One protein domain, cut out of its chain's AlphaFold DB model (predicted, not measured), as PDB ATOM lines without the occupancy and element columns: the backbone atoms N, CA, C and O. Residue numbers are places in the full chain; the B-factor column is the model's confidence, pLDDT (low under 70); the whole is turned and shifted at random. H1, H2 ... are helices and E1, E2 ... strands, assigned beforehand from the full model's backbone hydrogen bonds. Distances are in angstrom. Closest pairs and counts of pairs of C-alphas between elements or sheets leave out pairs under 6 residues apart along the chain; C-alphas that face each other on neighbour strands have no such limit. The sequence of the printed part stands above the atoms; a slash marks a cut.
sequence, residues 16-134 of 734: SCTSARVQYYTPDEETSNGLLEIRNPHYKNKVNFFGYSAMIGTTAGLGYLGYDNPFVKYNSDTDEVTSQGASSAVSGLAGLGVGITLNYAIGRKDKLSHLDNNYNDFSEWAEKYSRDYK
ATOM      1  N   SER A  16     -13.312  44.515 -24.372       57.28
ATOM      2  CA  SER A  16     -13.172  45.214 -23.073       57.28
ATOM      3  C   SER A  16     -12.330  44.456 -22.031       57.28
ATOM      4  O   SER A  16     -12.512  44.619 -20.825       57.28
ATOM      5  N   CYS A  17     -11.393  43.612 -22.467       66.69
ATOM      6  CA  CYS A  17     -10.597  42.745 -21.586       66.69
ATOM      7  C   CYS A  17      -9.365  43.415 -20.944       66.69
ATOM      8  O   CYS A  17      -8.602  42.754 -20.235       66.69
ATOM      9  N   THR A  18      -9.149  44.716 -21.164       67.31
ATOM     10  CA  THR A  18      -8.037  45.472 -20.566       67.31
ATOM     11  C   THR A  18      -8.531  46.739 -19.869       67.31
ATOM     12  O   THR A  18      -9.545  47.314 -20.252       67.31
ATOM     13  N   SER A  19      -7.833  47.154 -18.814       70.44
ATOM     14  CA  SER A  19      -8.047  48.425 -18.112       70.44
ATOM     15  C   SER A  19      -6.733  49.196 -18.027       70.44
ATOM     16  O   SER A  19      -5.710  48.614 -17.643       70.44
ATOM     17  N   ALA A  20      -6.768  50.491 -18.329       73.19
ATOM     18  CA  ALA A  20      -5.644  51.401 -18.151       73.19
ATOM     19  C   ALA A  20      -5.372  51.620 -16.654       73.19
ATOM     20  O   ALA A  20      -6.247  52.090 -15.926       73.19
ATOM     21  N   ARG A  21      -4.170  51.273 -16.182       77.81
ATOM     22  CA  ARG A  21      -3.697  51.642 -14.842       77.81
ATOM     23  C   ARG A  21      -2.609  52.696 -14.945       77.81
ATOM     24  O   ARG A  21      -1.735  52.602 -15.802       77.81
ATOM     25  N   VAL A  22      -2.672  53.656 -14.037       82.25
ATOM     26  CA  VAL A  22      -1.679  54.710 -13.845       82.25
ATOM     27  C   VAL A  22      -0.325  54.073 -13.519       82.25
ATOM     28  O   VAL A  22      -0.240  53.200 -12.650       82.25
ATOM     29  N   GLN A  23       0.721  54.473 -14.237       80.25
ATOM     30  CA  GLN A  23       2.112  54.148 -13.932       80.25
ATOM     31  C   GLN A  23       2.999  55.374 -14.154       80.25
ATOM     32  O   GLN A  23       2.682  56.268 -14.936       80.25
ATOM     33  N   TYR A  24       4.103  55.413 -13.422       77.81
ATOM     34  CA  TYR A  24       5.060  56.510 -13.413       77.81
ATOM     35  C   TYR A  24       6.419  55.987 -12.942       77.81
ATOM     36  O   TYR A  24       6.509  54.902 -12.357       77.81
ATOM     37  N   TYR A  25       7.472  56.750 -13.215       69.81
ATOM     38  CA  TYR A  25       8.768  56.545 -12.571       69.81
ATOM     39  C   TYR A  25       8.786  57.341 -11.271       69.81
ATOM     40  O   TYR A  25       8.153  58.389 -11.229       69.81
ATOM     41  N   THR A  26       9.436  56.784 -10.242       71.69
ATOM     42  CA  THR A  26       9.515  57.243  -8.842       71.69
ATOM     43  C   THR A  26       9.010  58.675  -8.635       71.69
ATOM     44  O   THR A  26       9.586  59.585  -9.229       71.69
ATOM     45  N   PRO A  27       7.944  58.878  -7.842       77.00
ATOM     46  CA  PRO A  27       7.443  60.221  -7.613       77.00
ATOM     47  C   PRO A  27       8.508  60.989  -6.823       77.00
ATOM     48  O   PRO A  27       9.172  60.397  -5.965       77.00
ATOM     49  N   ASP A  28       8.693  62.270  -7.127       77.19
ATOM     50  CA  ASP A  28       9.539  63.109  -6.279       77.19
ATOM     51  C   ASP A  28       8.873  63.233  -4.889       77.19
ATOM     52  O   ASP A  28       7.681  62.961  -4.734       77.19
ATOM     53  N   GLU A  29       9.630  63.563  -3.842       83.31
ATOM     54  CA  GLU A  29       9.029  63.763  -2.516       83.31
ATOM     55  C   GLU A  29       8.112  64.996  -2.525       83.31
ATOM     56  O   GLU A  29       8.406  66.002  -3.177       83.31
ATOM     57  N   GLU A  30       6.989  64.914  -1.808       85.69
ATOM     58  CA  GLU A  30       6.061  66.035  -1.671       85.69
ATOM     59  C   GLU A  30       6.767  67.205  -0.968       85.69
ATOM     60  O   GLU A  30       7.350  67.059   0.109       85.69
ATOM     61  N   THR A  31       6.744  68.379  -1.595       86.94
ATOM     62  CA  THR A  31       7.344  69.592  -1.026       86.94
ATOM     63  C   THR A  31       6.517  70.126   0.147       86.94
ATOM     64  O   THR A  31       5.355  69.768   0.333       86.94
ATOM     65  N   SER A  32       7.065  71.087   0.895       78.75
ATOM     66  CA  SER A  32       6.353  71.775   1.987       78.75
ATOM     67  C   SER A  32       5.048  72.469   1.561       78.75
ATOM     68  O   SER A  32       4.179  72.689   2.396       78.75
ATOM     69  N   ASN A  33       4.902  72.797   0.274       90.25
ATOM     70  CA  ASN A  33       3.701  73.403  -0.308       90.25
ATOM     71  C   ASN A  33       2.701  72.355  -0.836       90.25
ATOM     72  O   ASN A  33       1.775  72.691  -1.572       90.25
ATOM     73  N   GLY A  34       2.904  71.075  -0.509       89.81
ATOM     74  CA  GLY A  34       2.074  69.974  -0.992       89.81
ATOM     75  C   GLY A  34       2.225  69.693  -2.489       89.81
ATOM     76  O   GLY A  34       1.362  69.046  -3.081       89.81
ATOM     77  N   LEU A  35       3.278  70.221  -3.132       92.69
ATOM     78  CA  LEU A  35       3.560  69.953  -4.543       92.69
ATOM     79  C   LEU A  35       4.263  68.613  -4.698       92.69
ATOM     80  O   LEU A  35       5.262  68.360  -4.027       92.69
ATOM     81  N   LEU A  36       3.772  67.813  -5.632       92.62
ATOM     82  CA  LEU A  36       4.272  66.498  -5.978       92.62
ATOM     83  C   LEU A  36       4.538  66.441  -7.480       92.62
ATOM     84  O   LEU A  36       3.629  66.613  -8.293       92.62
ATOM     85  N   GLU A  37       5.779  66.173  -7.864       92.25
ATOM     86  CA  GLU A  37       6.146  66.030  -9.268       92.25
ATOM     87  C   GLU A  37       6.164  64.557  -9.688       92.25
ATOM     88  O   GLU A  37       6.832  63.712  -9.087       92.25
ATOM     89  N   ILE A  38       5.445  64.255 -10.771       89.75
ATOM     90  CA  ILE A  38       5.404  62.930 -11.380       89.75
ATOM     91  C   ILE A  38       6.103  62.960 -12.738       89.75
ATOM     92  O   ILE A  38       5.666  63.632 -13.677       89.75
ATOM     93  N   ARG A  39       7.158  62.152 -12.877       88.69
ATOM     94  CA  ARG A  39       7.940  62.055 -14.115       88.69
ATOM     95  C   ARG A  39       7.435  60.945 -15.030       88.69
ATOM     96  O   ARG A  39       7.223  59.804 -14.612       88.69
ATOM     97  N   ASN A  40       7.315  61.284 -16.312       85.75
ATOM     98  CA  ASN A  40       6.798  60.444 -17.393       85.75
ATOM     99  C   ASN A  40       5.500  59.707 -17.013       85.75
ATOM    100  O   ASN A  40       5.472  58.466 -17.026       85.75
ATOM    101  N   PRO A  41       4.431  60.442 -16.661       87.81
ATOM    102  CA  PRO A  41       3.165  59.823 -16.320       87.81
ATOM    103  C   PRO A  41       2.562  59.164 -17.564       87.81
ATOM    104  O   PRO A  41       2.519  59.738 -18.652       87.81
ATOM    105  N   HIS A  42       2.137  57.912 -17.422       85.62
ATOM    106  CA  HIS A  42       1.562  57.147 -18.522       85.62
ATOM    107  C   HIS A  42       0.526  56.150 -18.012       85.62
ATOM    108  O   HIS A  42       0.443  55.839 -16.818       85.62
ATOM    109  N   TYR A  43      -0.260  55.608 -18.934       83.38
ATOM    110  CA  TYR A  43      -1.118  54.467 -18.661       83.38
ATOM    111  C   TYR A  43      -0.482  53.181 -19.172       83.38
ATOM    112  O   TYR A  43      -0.020  53.101 -20.312       83.38
ATOM    113  N   LYS A  44      -0.527  52.137 -18.343       79.38
ATOM    114  CA  LYS A  44      -0.238  50.765 -18.751       79.38
ATOM    115  C   LYS A  44      -1.528  49.956 -18.758       79.38
ATOM    116  O   LYS A  44      -2.148  49.740 -17.714       79.38
ATOM    117  N   ASN A  45      -1.919  49.475 -19.935       72.62
ATOM    118  CA  ASN A  45      -3.053  48.565 -20.066       72.62
ATOM    119  C   ASN A  45      -2.713  47.221 -19.413       72.62
ATOM    120  O   ASN A  45      -1.726  46.576 -19.766       72.62
ATOM    121  N   LYS A  46      -3.534  46.793 -18.452       70.12
ATOM    122  CA  LYS A  46      -3.451  45.461 -17.842       70.12
ATOM    123  C   LYS A  46      -4.728  44.687 -18.118       70.12
ATOM    124  O   LYS A  46      -5.809  45.273 -18.157       70.12
ATOM    125  N   VAL A  47      -4.599  43.374 -18.294       70.44
ATOM    126  CA  VAL A  47      -5.749  42.472 -18.425       70.44
ATOM    127  C   VAL A  47      -6.590  42.593 -17.156       70.44
ATOM    128  O   VAL A  47      -6.074  42.451 -16.045       70.44
ATOM    129  N   ASN A  48      -7.865  42.936 -17.316       70.00
ATOM    130  CA  ASN A  48      -8.790  43.070 -16.197       70.00
ATOM    131  C   ASN A  48      -9.403  41.699 -15.849       70.00
ATOM    132  O   ASN A  48      -9.147  40.698 -16.519       70.00
ATOM    133  N   PHE A  49     -10.213  41.637 -14.789       73.00
ATOM    134  CA  PHE A  49     -10.843  40.388 -14.346       73.00
ATOM    135  C   PHE A  49     -11.604  39.676 -15.480       73.00
ATOM    136  O   PHE A  49     -11.417  38.479 -15.680       73.00
ATOM    137  N   PHE A  50     -12.365  40.422 -16.289       70.62
ATOM    138  CA  PHE A  50     -13.110  39.874 -17.425       70.62
ATOM    139  C   PHE A  50     -12.202  39.265 -18.498       70.62
ATOM    140  O   PHE A  50     -12.540  38.227 -19.066       70.62
ATOM    141  N   GLY A  51     -11.031  39.857 -18.743       70.06
ATOM    142  CA  GLY A  51     -10.031  39.295 -19.651       70.06
ATOM    143  C   GLY A  51      -9.464  37.956 -19.179       70.06
ATOM    144  O   GLY A  51      -9.317  37.035 -19.983       70.06
ATOM    145  N   TYR A  52      -9.222  37.799 -17.876       70.12
ATOM    146  CA  TYR A  52      -8.832  36.504 -17.308       70.12
ATOM    147  C   TYR A  52      -9.977  35.485 -17.361       70.12
ATOM    148  O   TYR A  52      -9.754  34.330 -17.730       70.12
ATOM    149  N   SER A  53     -11.214  35.899 -17.067       70.81
ATOM    150  CA  SER A  53     -12.390  35.027 -17.173       70.81
ATOM    151  C   SER A  53     -12.615  34.525 -18.604       70.81
ATOM    152  O   SER A  53     -12.939  33.354 -18.795       70.81
ATOM    153  N   ALA A  54     -12.387  35.371 -19.613       69.56
ATOM    154  CA  ALA A  54     -12.492  34.991 -21.020       69.56
ATOM    155  C   ALA A  54     -11.445  33.937 -21.427       69.56
ATOM    156  O   ALA A  54     -11.775  33.013 -22.175       69.56
ATOM    157  N   MET A  55     -10.212  34.015 -20.904       70.44
ATOM    158  CA  MET A  55      -9.198  32.969 -21.121       70.44
ATOM    159  C   MET A  55      -9.663  31.630 -20.563       70.44
ATOM    160  O   MET A  55      -9.698  30.642 -21.291       70.44
ATOM    161  N   ILE A  56     -10.057  31.618 -19.286       73.19
ATOM    162  CA  ILE A  56     -10.489  30.402 -18.590       73.19
ATOM    163  C   ILE A  56     -11.698  29.793 -19.307       73.19
ATOM    164  O   ILE A  56     -11.729  28.587 -19.552       73.19
ATOM    165  N   GLY A  57     -12.658  30.628 -19.719       74.62
ATOM    166  CA  GLY A  57     -13.826  30.197 -20.484       74.62
ATOM    167  C   GLY A  57     -13.470  29.592 -21.845       74.62
ATOM    168  O   GLY A  57     -14.032  28.567 -22.221       74.62
ATOM    169  N   THR A  58     -12.506  30.171 -22.566       72.31
ATOM    170  CA  THR A  58     -12.053  29.662 -23.876       72.31
ATOM    171  C   THR A  58     -11.327  28.322 -23.739       72.31
ATOM    172  O   THR A  58     -11.582  27.395 -24.506       72.31
ATOM    173  N   THR A  59     -10.471  28.189 -22.725       77.06
ATOM    174  CA  THR A  59      -9.786  26.939 -22.372       77.06
ATOM    175  C   THR A  59     -10.775  25.837 -22.016       77.06
ATOM    176  O   THR A  59     -10.693  24.742 -22.568       77.06
ATOM    177  N   ALA A  60     -11.735  26.127 -21.135       75.38
ATOM    178  CA  ALA A  60     -12.752  25.163 -20.735       75.38
ATOM    179  C   ALA A  60     -13.672  24.780 -21.908       75.38
ATOM    180  O   ALA A  60     -13.959  23.603 -22.105       75.38
ATOM    181  N   GLY A  61     -14.088  25.754 -22.725       78.06
ATOM    182  CA  GLY A  61     -14.969  25.530 -23.872       78.06
ATOM    183  C   GLY A  61     -14.327  24.688 -24.977       78.06
ATOM    184  O   GLY A  61     -14.951  23.753 -25.475       78.06
ATOM    185  N   LEU A  62     -13.069  24.964 -25.335       75.31
ATOM    186  CA  LEU A  62     -12.342  24.150 -26.313       75.31
ATOM    187  C   LEU A  62     -11.960  22.781 -25.737       75.31
ATOM    188  O   LEU A  62     -12.053  21.786 -26.450       75.31
ATOM    189  N   GLY A  63     -11.624  22.701 -24.446       76.06
ATOM    190  CA  GLY A  63     -11.433  21.422 -23.760       76.06
ATOM    191  C   GLY A  63     -12.687  20.545 -23.793       76.06
ATOM    192  O   GLY A  63     -12.592  19.348 -24.061       76.06
ATOM    193  N   TYR A  64     -13.867  21.138 -23.604       79.94
ATOM    194  CA  TYR A  64     -15.141  20.435 -23.747       79.94
ATOM    195  C   TYR A  64     -15.395  19.979 -25.192       79.94
ATOM    196  O   TYR A  64     -15.761  18.830 -25.413       79.94
ATOM    197  N   LEU A  65     -15.127  20.824 -26.192       77.06
ATOM    198  CA  LEU A  65     -15.288  20.446 -27.603       77.06
ATOM    199  C   LEU A  65     -14.371  19.284 -28.021       77.06
ATOM    200  O   LEU A  65     -14.801  18.426 -28.787       77.06
ATOM    201  N   GLY A  66     -13.140  19.231 -27.505       75.44
ATOM    202  CA  GLY A  66     -12.231  18.100 -27.722       75.44
ATOM    203  C   GLY A  66     -12.659  16.818 -27.003       75.44
ATOM    204  O   GLY A  66     -12.335  15.728 -27.464       75.44
ATOM    205  N   TYR A  67     -13.400  16.930 -25.895       76.00
ATOM    206  CA  TYR A  67     -14.025  15.782 -25.232       76.00
ATOM    207  C   TYR A  67     -15.198  15.228 -26.056       76.00
ATOM    208  O   TYR A  67     -15.289  14.021 -26.264       76.00
ATOM    209  N   ASP A  68     -16.065  16.122 -26.541       81.56
ATOM    210  CA  ASP A  68     -17.274  15.791 -27.307       81.56
ATOM    211  C   ASP A  68     -16.953  15.248 -28.713       81.56
ATOM    212  O   ASP A  68     -17.626  14.349 -29.209       81.56
ATOM    213  N   ASN A  69     -15.867  15.729 -29.333       79.69
ATOM    214  CA  ASN A  69     -15.388  15.276 -30.642       79.69
ATOM    215  C   ASN A  69     -13.931  14.789 -30.550       79.69
ATOM    216  O   ASN A  69     -13.013  15.531 -30.913       79.69
ATOM    217  N   PRO A  70     -13.683  13.565 -30.053       75.31
ATOM    218  CA  PRO A  70     -12.331  13.083 -29.819       75.31
ATOM    219  C   PRO A  70     -11.609  12.757 -31.134       75.31
ATOM    220  O   PRO A  70     -12.100  11.999 -31.966       75.31
ATOM    221  N   PHE A  71     -10.413  13.313 -31.310       77.50
ATOM    222  CA  PHE A  71      -9.603  13.195 -32.534       77.50
ATOM    223  C   PHE A  71      -8.230  12.562 -32.285       77.50
ATOM    224  O   PHE A  71      -7.559  12.152 -33.230       77.50
ATOM    225  N   VAL A  72      -7.797  12.464 -31.025       76.69
ATOM    226  CA  VAL A  72      -6.553  11.788 -30.656       76.69
ATOM    227  C   VAL A  72      -6.807  10.287 -30.629       76.69
ATOM    228  O   VAL A  72      -7.549   9.789 -29.780       76.69
ATOM    229  N   LYS A  73      -6.185   9.572 -31.562       75.62
ATOM    230  CA  LYS A  73      -6.257   8.116 -31.677       75.62
ATOM    231  C   LYS A  73      -4.981   7.475 -31.158       75.62
ATOM    232  O   LYS A  73      -3.898   8.029 -31.335       75.62
ATOM    233  N   TYR A  74      -5.107   6.304 -30.548       70.62
ATOM    234  CA  TYR A  74      -3.963   5.465 -30.216       70.62
ATOM    235  C   TYR A  74      -4.246   4.016 -30.618       70.62
ATOM    236  O   TYR A  74      -5.387   3.554 -30.546       70.62
ATOM    237  N   ASN A  75      -3.203   3.317 -31.068       61.22
ATOM    238  CA  ASN A  75      -3.292   1.900 -31.393       61.22
ATOM    239  C   ASN A  75      -3.281   1.102 -30.094       61.22
ATOM    240  O   ASN A  75      -2.268   1.057 -29.395       61.22
ATOM    241  N   SER A  76      -4.414   0.486 -29.778       58.81
ATOM    242  CA  SER A  76      -4.409  -0.721 -28.959       58.81
ATOM    243  C   SER A  76      -4.250  -1.900 -29.914       58.81
ATOM    244  O   SER A  76      -4.772  -1.819 -31.022       58.81
ATOM    245  N   ASP A  77      -3.513  -2.944 -29.526       57.69
ATOM    246  CA  ASP A  77      -2.975  -4.008 -30.399       57.69
ATOM    247  C   ASP A  77      -3.975  -4.761 -31.307       57.69
ATOM    248  O   ASP A  77      -3.570  -5.660 -32.042       57.69
ATOM    249  N   THR A  78      -5.254  -4.389 -31.337       55.97
ATOM    250  CA  THR A  78      -6.222  -4.885 -32.319       55.97
ATOM    251  C   THR A  78      -7.222  -3.856 -32.880       55.97
ATOM    252  O   THR A  78      -7.973  -4.268 -33.749       55.97
ATOM    253  N   ASP A  79      -7.242  -2.566 -32.480       57.00
ATOM    254  CA  ASP A  79      -8.094  -1.504 -33.090       57.00
ATOM    255  C   ASP A  79      -7.664  -0.061 -32.697       57.00
ATOM    256  O   ASP A  79      -7.187   0.185 -31.578       57.00
ATOM    257  N   GLU A  80      -7.880   0.920 -33.595       64.38
ATOM    258  CA  GLU A  80      -7.722   2.363 -33.310       64.38
ATOM    259  C   GLU A  80      -8.861   2.861 -32.403       64.38
ATOM    260  O   GLU A  80     -10.008   2.975 -32.840       64.38
ATOM    261  N   VAL A  81      -8.545   3.249 -31.164       66.69
ATOM    262  CA  VAL A  81      -9.526   3.828 -30.229       66.69
ATOM    263  C   VAL A  81      -9.232   5.314 -30.011       66.69
ATOM    264  O   VAL A  81      -8.089   5.727 -29.794       66.69
ATOM    265  N   THR A  82     -10.267   6.152 -30.079       74.81
ATOM    266  CA  THR A  82     -10.166   7.594 -29.807       74.81
ATOM    267  C   THR A  82     -10.195   7.872 -28.303       74.81
ATOM    268  O   THR A  82     -11.132   7.465 -27.616       74.81
ATOM    269  N   SER A  83      -9.220   8.623 -27.786       76.50
ATOM    270  CA  SER A  83      -9.170   9.031 -26.377       76.50
ATOM    271  C   SER A  83      -9.831  10.393 -26.170       76.50
ATOM    272  O   SER A  83      -9.299  11.431 -26.579       76.50
ATOM    273  N   GLN A  84     -10.975  10.401 -25.484       78.88
ATOM    274  CA  GLN A  84     -11.673  11.631 -25.094       78.88
ATOM    275  C   GLN A  84     -10.865  12.470 -24.100       78.88
ATOM    276  O   GLN A  84     -10.793  13.687 -24.243       78.88
ATOM    277  N   GLY A  85     -10.201  11.832 -23.130       77.50
ATOM    278  CA  GLY A  85      -9.372  12.531 -22.145       77.50
ATOM    279  C   GLY A  85      -8.168  13.225 -22.784       77.50
ATOM    280  O   GLY A  85      -7.920  14.400 -22.517       77.50
ATOM    281  N   ALA A  86      -7.463  12.533 -23.687       74.25
ATOM    282  CA  ALA A  86      -6.334  13.126 -24.403       74.25
ATOM    283  C   ALA A  86      -6.791  14.230 -25.368       74.25
ATOM    284  O   ALA A  86      -6.176  15.291 -25.409       74.25
ATOM    285  N   SER A  87      -7.899  14.025 -26.089       75.12
ATOM    286  CA  SER A  87      -8.456  15.040 -26.996       75.12
ATOM    287  C   SER A  87      -8.931  16.287 -26.239       75.12
ATOM    288  O   SER A  87      -8.630  17.403 -26.653       75.12
ATOM    289  N   SER A  88      -9.577  16.121 -25.081       74.44
ATOM    290  CA  SER A  88      -9.981  17.224 -24.200       74.44
ATOM    291  C   SER A  88      -8.785  17.997 -23.644       74.44
ATOM    292  O   SER A  88      -8.780  19.226 -23.677       74.44
ATOM    293  N   ALA A  89      -7.739  17.299 -23.192       71.62
ATOM    294  CA  ALA A  89      -6.520  17.937 -22.706       71.62
ATOM    295  C   ALA A  89      -5.794  18.700 -23.827       71.62
ATOM    296  O   ALA A  89      -5.408  19.850 -23.628       71.62
ATOM    297  N   VAL A  90      -5.665  18.106 -25.020       76.50
ATOM    298  CA  VAL A  90      -5.035  18.748 -26.187       76.50
ATOM    299  C   VAL A  90      -5.844  19.960 -26.650       76.50
ATOM    300  O   VAL A  90      -5.262  21.022 -26.860       76.50
ATOM    301  N   SER A  91      -7.172  19.864 -26.753       72.19
ATOM    302  CA  SER A  91      -8.019  21.007 -27.120       72.19
ATOM    303  C   SER A  91      -8.101  22.069 -26.028       72.19
ATOM    304  O   SER A  91      -8.160  23.255 -26.342       72.19
ATOM    305  N   GLY A  92      -8.059  21.680 -24.754       76.88
ATOM    306  CA  GLY A  92      -7.978  22.602 -23.627       76.88
ATOM    307  C   GLY A  92      -6.664  23.378 -23.650       76.88
ATOM    308  O   GLY A  92      -6.685  24.604 -23.600       76.88
ATOM    309  N   LEU A  93      -5.530  22.693 -23.837       75.62
ATOM    310  CA  LEU A  93      -4.215  23.317 -24.022       75.62
ATOM    311  C   LEU A  93      -4.169  24.196 -25.274       75.62
ATOM    312  O   LEU A  93      -3.623  25.294 -25.214       75.62
ATOM    313  N   ALA A  94      -4.789  23.771 -26.378       76.12
ATOM    314  CA  ALA A  94      -4.933  24.597 -27.571       76.12
ATOM    315  C   ALA A  94      -5.780  25.846 -27.284       76.12
ATOM    316  O   ALA A  94      -5.416  26.936 -27.712       76.12
ATOM    317  N   GLY A  95      -6.856  25.732 -26.502       73.88
ATOM    318  CA  GLY A  95      -7.682  26.865 -26.086       73.88
ATOM    319  C   GLY A  95      -6.992  27.809 -25.107       73.88
ATOM    320  O   GLY A  95      -7.155  29.020 -25.212       73.88
ATOM    321  N   LEU A  96      -6.166  27.280 -24.204       74.38
ATOM    322  CA  LEU A  96      -5.251  28.050 -23.357       74.38
ATOM    323  C   LEU A  96      -4.201  28.763 -24.218       74.38
ATOM    324  O   LEU A  96      -3.973  29.953 -24.035       74.38
ATOM    325  N   GLY A  97      -3.631  28.078 -25.212       73.12
ATOM    326  CA  GLY A  97      -2.695  28.637 -26.186       73.12
ATOM    327  C   GLY A  97      -3.313  29.760 -27.017       73.12
ATOM    328  O   GLY A  97      -2.714  30.824 -27.150       73.12
ATOM    329  N   VAL A  98      -4.538  29.568 -27.512       74.06
ATOM    330  CA  VAL A  98      -5.334  30.579 -28.222       74.06
ATOM    331  C   VAL A  98      -5.683  31.740 -27.294       74.06
ATOM    332  O   VAL A  98      -5.499  32.882 -27.692       74.06
ATOM    333  N   GLY A  99      -6.104  31.485 -26.054       68.31
ATOM    334  CA  GLY A  99      -6.404  32.522 -25.062       68.31
ATOM    335  C   GLY A  99      -5.176  33.344 -24.665       68.31
ATOM    336  O   GLY A  99      -5.247  34.571 -24.618       68.31
ATOM    337  N   ILE A 100      -4.028  32.692 -24.447       68.00
ATOM    338  CA  ILE A 100      -2.741  33.351 -24.193       68.00
ATOM    339  C   ILE A 100      -2.316  34.139 -25.423       68.00
ATOM    340  O   ILE A 100      -1.898  35.276 -25.278       68.00
ATOM    341  N   THR A 101      -2.452  33.584 -26.626       68.56
ATOM    342  CA  THR A 101      -2.007  34.238 -27.862       68.56
ATOM    343  C   THR A 101      -2.923  35.394 -28.250       68.56
ATOM    344  O   THR A 101      -2.424  36.414 -28.700       68.56
ATOM    345  N   LEU A 102      -4.235  35.305 -28.016       67.06
ATOM    346  CA  LEU A 102      -5.174  36.418 -28.164       67.06
ATOM    347  C   LEU A 102      -4.884  37.512 -27.144       67.06
ATOM    348  O   LEU A 102      -4.758  38.664 -27.539       67.06
ATOM    349  N   ASN A 103      -4.680  37.181 -25.867       64.50
ATOM    350  CA  ASN A 103      -4.276  38.187 -24.881       64.50
ATOM    351  C   ASN A 103      -2.875  38.733 -25.135       64.50
ATOM    352  O   ASN A 103      -2.619  39.893 -24.846       64.50
ATOM    353  N   TYR A 104      -1.978  37.947 -25.717       62.50
ATOM    354  CA  TYR A 104      -0.666  38.404 -26.141       62.50
ATOM    355  C   TYR A 104      -0.741  39.227 -27.428       62.50
ATOM    356  O   TYR A 104       0.065  40.120 -27.590       62.50
ATOM    357  N   ALA A 105      -1.700  39.002 -28.328       64.00
ATOM    358  CA  ALA A 105      -1.887  39.781 -29.554       64.00
ATOM    359  C   ALA A 105      -2.646  41.090 -29.292       64.00
ATOM    360  O   ALA A 105      -2.279  42.131 -29.826       64.00
ATOM    361  N   ILE A 106      -3.662  41.048 -28.427       63.16
ATOM    362  CA  ILE A 106      -4.433  42.208 -27.960       63.16
ATOM    363  C   ILE A 106      -3.607  43.012 -26.940       63.16
ATOM    364  O   ILE A 106      -3.617  44.240 -26.958       63.16
ATOM    365  N   GLY A 107      -2.844  42.325 -26.085       54.78
ATOM    366  CA  GLY A 107      -1.934  42.896 -25.089       54.78
ATOM    367  C   GLY A 107      -0.518  43.190 -25.597       54.78
ATOM    368  O   GLY A 107       0.205  43.915 -24.918       54.78
ATOM    369  N   ARG A 108      -0.110  42.735 -26.800       46.25
ATOM    370  CA  ARG A 108       1.061  43.265 -27.538       46.25
ATOM    371  C   ARG A 108       0.695  44.643 -28.068       46.25
ATOM    372  O   ARG A 108       0.511  44.893 -29.255       46.25
ATOM    373  N   LYS A 109       0.658  45.572 -27.141       46.94
ATOM    374  CA  LYS A 109       1.787  46.463 -26.958       46.94
ATOM    375  C   LYS A 109       1.781  46.797 -25.469       46.94
ATOM    376  O   LYS A 109       0.720  47.099 -24.921       46.94
ATOM    377  N   ASP A 110       2.956  46.882 -24.854       51.50
ATOM    378  CA  ASP A 110       3.214  47.927 -23.862       51.50
ATOM    379  C   ASP A 110       2.985  49.289 -24.552       51.50
ATOM    380  O   ASP A 110       3.907  50.066 -24.777       51.50
ATOM    381  N   LYS A 111       1.752  49.554 -25.005       52.44
ATOM    382  CA  LYS A 111       1.296  50.864 -25.424       52.44
ATOM    383  C   LYS A 111       1.207  51.586 -24.100       52.44
ATOM    384  O   LYS A 111       0.175  51.548 -23.437       52.44
ATOM    385  N   LEU A 112       2.346  52.134 -23.691       62.03
ATOM    386  CA  LEU A 112       2.366  53.303 -22.848       62.03
ATOM    387  C   LEU A 112       1.458  54.281 -23.586       62.03
ATOM    388  O   LEU A 112       1.800  54.759 -24.670       62.03
ATOM    389  N   SER A 113       0.234  54.440 -23.089       67.12
ATOM    390  CA  SER A 113      -0.563  55.573 -23.517       67.12
ATOM    391  C   SER A 113       0.050  56.728 -22.763       67.12
ATOM    392  O   SER A 113      -0.146  56.857 -21.552       67.12
ATOM    393  N   HIS A 114       0.922  57.453 -23.451       72.31
ATOM    394  CA  HIS A 114       1.380  58.733 -22.953       72.31
ATOM    395  C   HIS A 114       0.173  59.649 -22.849       72.31
ATOM    396  O   HIS A 114      -0.790  59.485 -23.602       72.31
ATOM    397  N   LEU A 115       0.234  60.556 -21.886       80.44
ATOM    398  CA  LEU A 115      -0.793  61.563 -21.758       80.44
ATOM    399  C   LEU A 115      -0.782  62.443 -23.005       80.44
ATOM    400  O   LEU A 115       0.277  62.892 -23.452       80.44
ATOM    401  N   ASP A 116      -1.957  62.685 -23.559       77.81
ATOM    402  CA  ASP A 116      -2.160  63.742 -24.523       77.81
ATOM    403  C   ASP A 116      -1.913  65.080 -23.821       77.81
ATOM    404  O   ASP A 116      -2.190  65.253 -22.634       77.81
ATOM    405  N   ASN A 117      -1.370  66.052 -24.551       78.75
ATOM    406  CA  ASN A 117      -1.071  67.372 -24.001       78.75
ATOM    407  C   ASN A 117      -2.354  68.208 -23.824       78.75
ATOM    408  O   ASN A 117      -2.534  69.228 -24.491       78.75
ATOM    409  N   ASN A 118      -3.289  67.739 -22.996       81.88
ATOM    410  CA  ASN A 118      -4.548  68.404 -22.698       81.88
ATOM    411  C   ASN A 118      -4.949  68.223 -21.220       81.88
ATOM    412  O   ASN A 118      -4.599  67.244 -20.564       81.88
ATOM    413  N   TYR A 119      -5.705  69.191 -20.698       80.44
ATOM    414  CA  TYR A 119      -6.082  69.259 -19.282       80.44
ATOM    415  C   TYR A 119      -6.906  68.066 -18.790       80.44
ATOM    416  O   TYR A 119      -6.725  67.602 -17.663       80.44
ATOM    417  N   ASN A 120      -7.831  67.592 -19.625       85.56
ATOM    418  CA  ASN A 120      -8.760  66.538 -19.239       85.56
ATOM    419  C   ASN A 120      -8.016  65.225 -18.991       85.56
ATOM    420  O   ASN A 120      -8.306  64.550 -18.009       85.56
ATOM    421  N   ASP A 121      -7.024  64.907 -19.824       85.00
ATOM    422  CA  ASP A 121      -6.228  63.686 -19.690       85.00
ATOM    423  C   ASP A 121      -5.302  63.746 -18.465       85.00
ATOM    424  O   ASP A 121      -5.235  62.811 -17.666       85.00
ATOM    425  N   PHE A 122      -4.668  64.898 -18.220       89.94
ATOM    426  CA  PHE A 122      -3.885  65.122 -17.000       89.94
ATOM    427  C   PHE A 122      -4.733  64.974 -15.730       89.94
ATOM    428  O   PHE A 122      -4.312  64.321 -14.772       89.94
ATOM    429  N   SER A 123      -5.937  65.550 -15.727       87.50
ATOM    430  CA  SER A 123      -6.865  65.483 -14.593       87.50
ATOM    431  C   SER A 123      -7.394  64.066 -14.371       87.50
ATOM    432  O   SER A 123      -7.420  63.594 -13.234       87.50
ATOM    433  N   GLU A 124      -7.746  63.350 -15.444       87.62
ATOM    434  CA  GLU A 124      -8.175  61.949 -15.378       87.62
ATOM    435  C   GLU A 124      -7.051  61.040 -14.852       87.62
ATOM    436  O   GLU A 124      -7.295  60.099 -14.088       87.62
ATOM    437  N   TRP A 125      -5.801  61.307 -15.235       90.31
ATOM    438  CA  TRP A 125      -4.640  60.602 -14.698       90.31
ATOM    439  C   TRP A 125      -4.457  60.872 -13.207       90.31
ATOM    440  O   TRP A 125      -4.326  59.917 -12.438       90.31
ATOM    441  N   ALA A 126      -4.499  62.142 -12.793       89.12
ATOM    442  CA  ALA A 126      -4.347  62.540 -11.395       89.12
ATOM    443  C   ALA A 126      -5.432  61.922 -10.504       89.12
ATOM    444  O   ALA A 126      -5.108  61.341  -9.473       89.12
ATOM    445  N   GLU A 127      -6.699  61.935 -10.932       87.81
ATOM    446  CA  GLU A 127      -7.806  61.345 -10.170       87.81
ATOM    447  C   GLU A 127      -7.650  59.826  -9.985       87.81
ATOM    448  O   GLU A 127      -7.962  59.283  -8.919       87.81
ATOM    449  N   LYS A 128      -7.136  59.124 -11.005       87.56
ATOM    450  CA  LYS A 128      -6.828  57.687 -10.915       87.56
ATOM    451  C   LYS A 128      -5.579  57.399 -10.075       87.56
ATOM    452  O   LYS A 128      -5.453  56.278  -9.582       87.56
ATOM    453  N   TYR A 129      -4.657  58.355  -9.958       88.06
ATOM    454  CA  TYR A 129      -3.472  58.258  -9.108       88.06
ATOM    455  C   TYR A 129      -3.840  58.426  -7.629       88.06
ATOM    456  O   TYR A 129      -3.599  57.521  -6.831       88.06
ATOM    457  N   SER A 130      -4.470  59.549  -7.277       87.38
ATOM    458  CA  SER A 130      -5.040  59.803  -5.956       87.38
ATOM    459  C   SER A 130      -6.080  60.924  -6.023       87.38
ATOM    460  O   SER A 130      -5.898  61.935  -6.698       87.38
ATOM    461  N   ARG A 131      -7.170  60.770  -5.264       87.88
ATOM    462  CA  ARG A 131      -8.232  61.783  -5.169       87.88
ATOM    463  C   ARG A 131      -7.822  63.012  -4.368       87.88
ATOM    464  O   ARG A 131      -8.530  64.016  -4.445       87.88
ATOM    465  N   ASP A 132      -6.708  62.946  -3.652       90.94
ATOM    466  CA  ASP A 132      -6.242  64.015  -2.769       90.94
ATOM    467  C   ASP A 132      -5.442  65.080  -3.526       90.94
ATOM    468  O   ASP A 132      -5.116  66.114  -2.965       90.94
ATOM    469  N   TYR A 133      -5.171  64.874  -4.820       91.31
ATOM    470  CA  TYR A 133      -4.362  65.780  -5.629       91.31
ATOM    471  C   TYR A 133      -5.174  66.478  -6.727       91.31
ATOM    472  O   TYR A 133      -6.172  65.957  -7.235       91.31
ATOM    473  N   LYS A 134      -4.735  67.682  -7.095       91.06
ATOM    474  CA  LYS A 134      -5.151  68.448  -8.279       91.06
ATOM    475  C   LYS A 134      -3.955  68.639  -9.207       91.06
ATOM    476  O   LYS A 134      -2.816  68.572  -8.762       91.06
TER     477      LYS A 134
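What this domain is: This is residues 16 to 134 of the 734 residues of an uncharacterized protein of Saprospirales bacterium (UniProt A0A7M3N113). A small, strongly twisted sheet of E1, E2 and E5, with the short helix H3 over one face, makes one end of a long rod. From it the long helices H1 and H2 run side by side in opposite ways, and the little hairpin of E3 and E4 makes the far tip. The printed part has 119 residues, with three named helices and five named strands in the order E1 E2 H1 E3 E4 H2 E5 H3, of mixed class. The larger sheet has the order E1, E2, E5, antiparallel, as is the pair E3 and E4. The whole is extended, with a radius of gyration of the C-alphas of 23.7 A and spans of 85 by 22 by 22 A.

Where its parts are: In the larger sheet E1, residues 18 to 25, begins at C-alpha 18 (-8.037, 45.472, -20.566) and is 21.7 A long. E2, residues 35 to 47, is 32.2 A long and bends by 65 degrees at residue 40; E5 is residues 112 to 114. H1, residues 49 to 68, is 28.5 A long, and H2, residues 84 to 107, is 32.7 A. E3 is residues 73 to 76 and E4 residues 79 to 82. H3, residues 119 to 129, is 15.2 A long and ends at C-alpha 129 (-3.472, 58.258, -9.108).

How they stand to each other: In the hairpin of E1 and E2, N 21 and O 44 are 3.0 A apart; between E2 and E5, N 43 and O 113 are 2.9 A apart. H3 is on this sheet at a height of 9.7 A, across the strands at 88 degrees to E1 on the local plane; its closest C-alphas with E1 are Tyr 129 and Val 22, 6.2 A. H1 and H2 only graze the sheet, with residues 49 to 52 and 103 to 107. They touch, closest at C-alphas Gly 63 and Gly 92, 3.7 A, at a shallow tilt of 29 degrees, opposite ways. In the hairpin of E3 and E4, N 79 and O 76 are 3.0 A apart. In H1, H2 and H3 every O i to N i+4 pair is within hydrogen-bond range.

The domain as a whole: The two C-alphas farthest apart, Asn 33 and Thr 78, are 85.2 A apart. The printed part has no cut and no long link. Its mean pLDDT is 75.4, with residues 75 to 81 and 99 to 113 among those under 70.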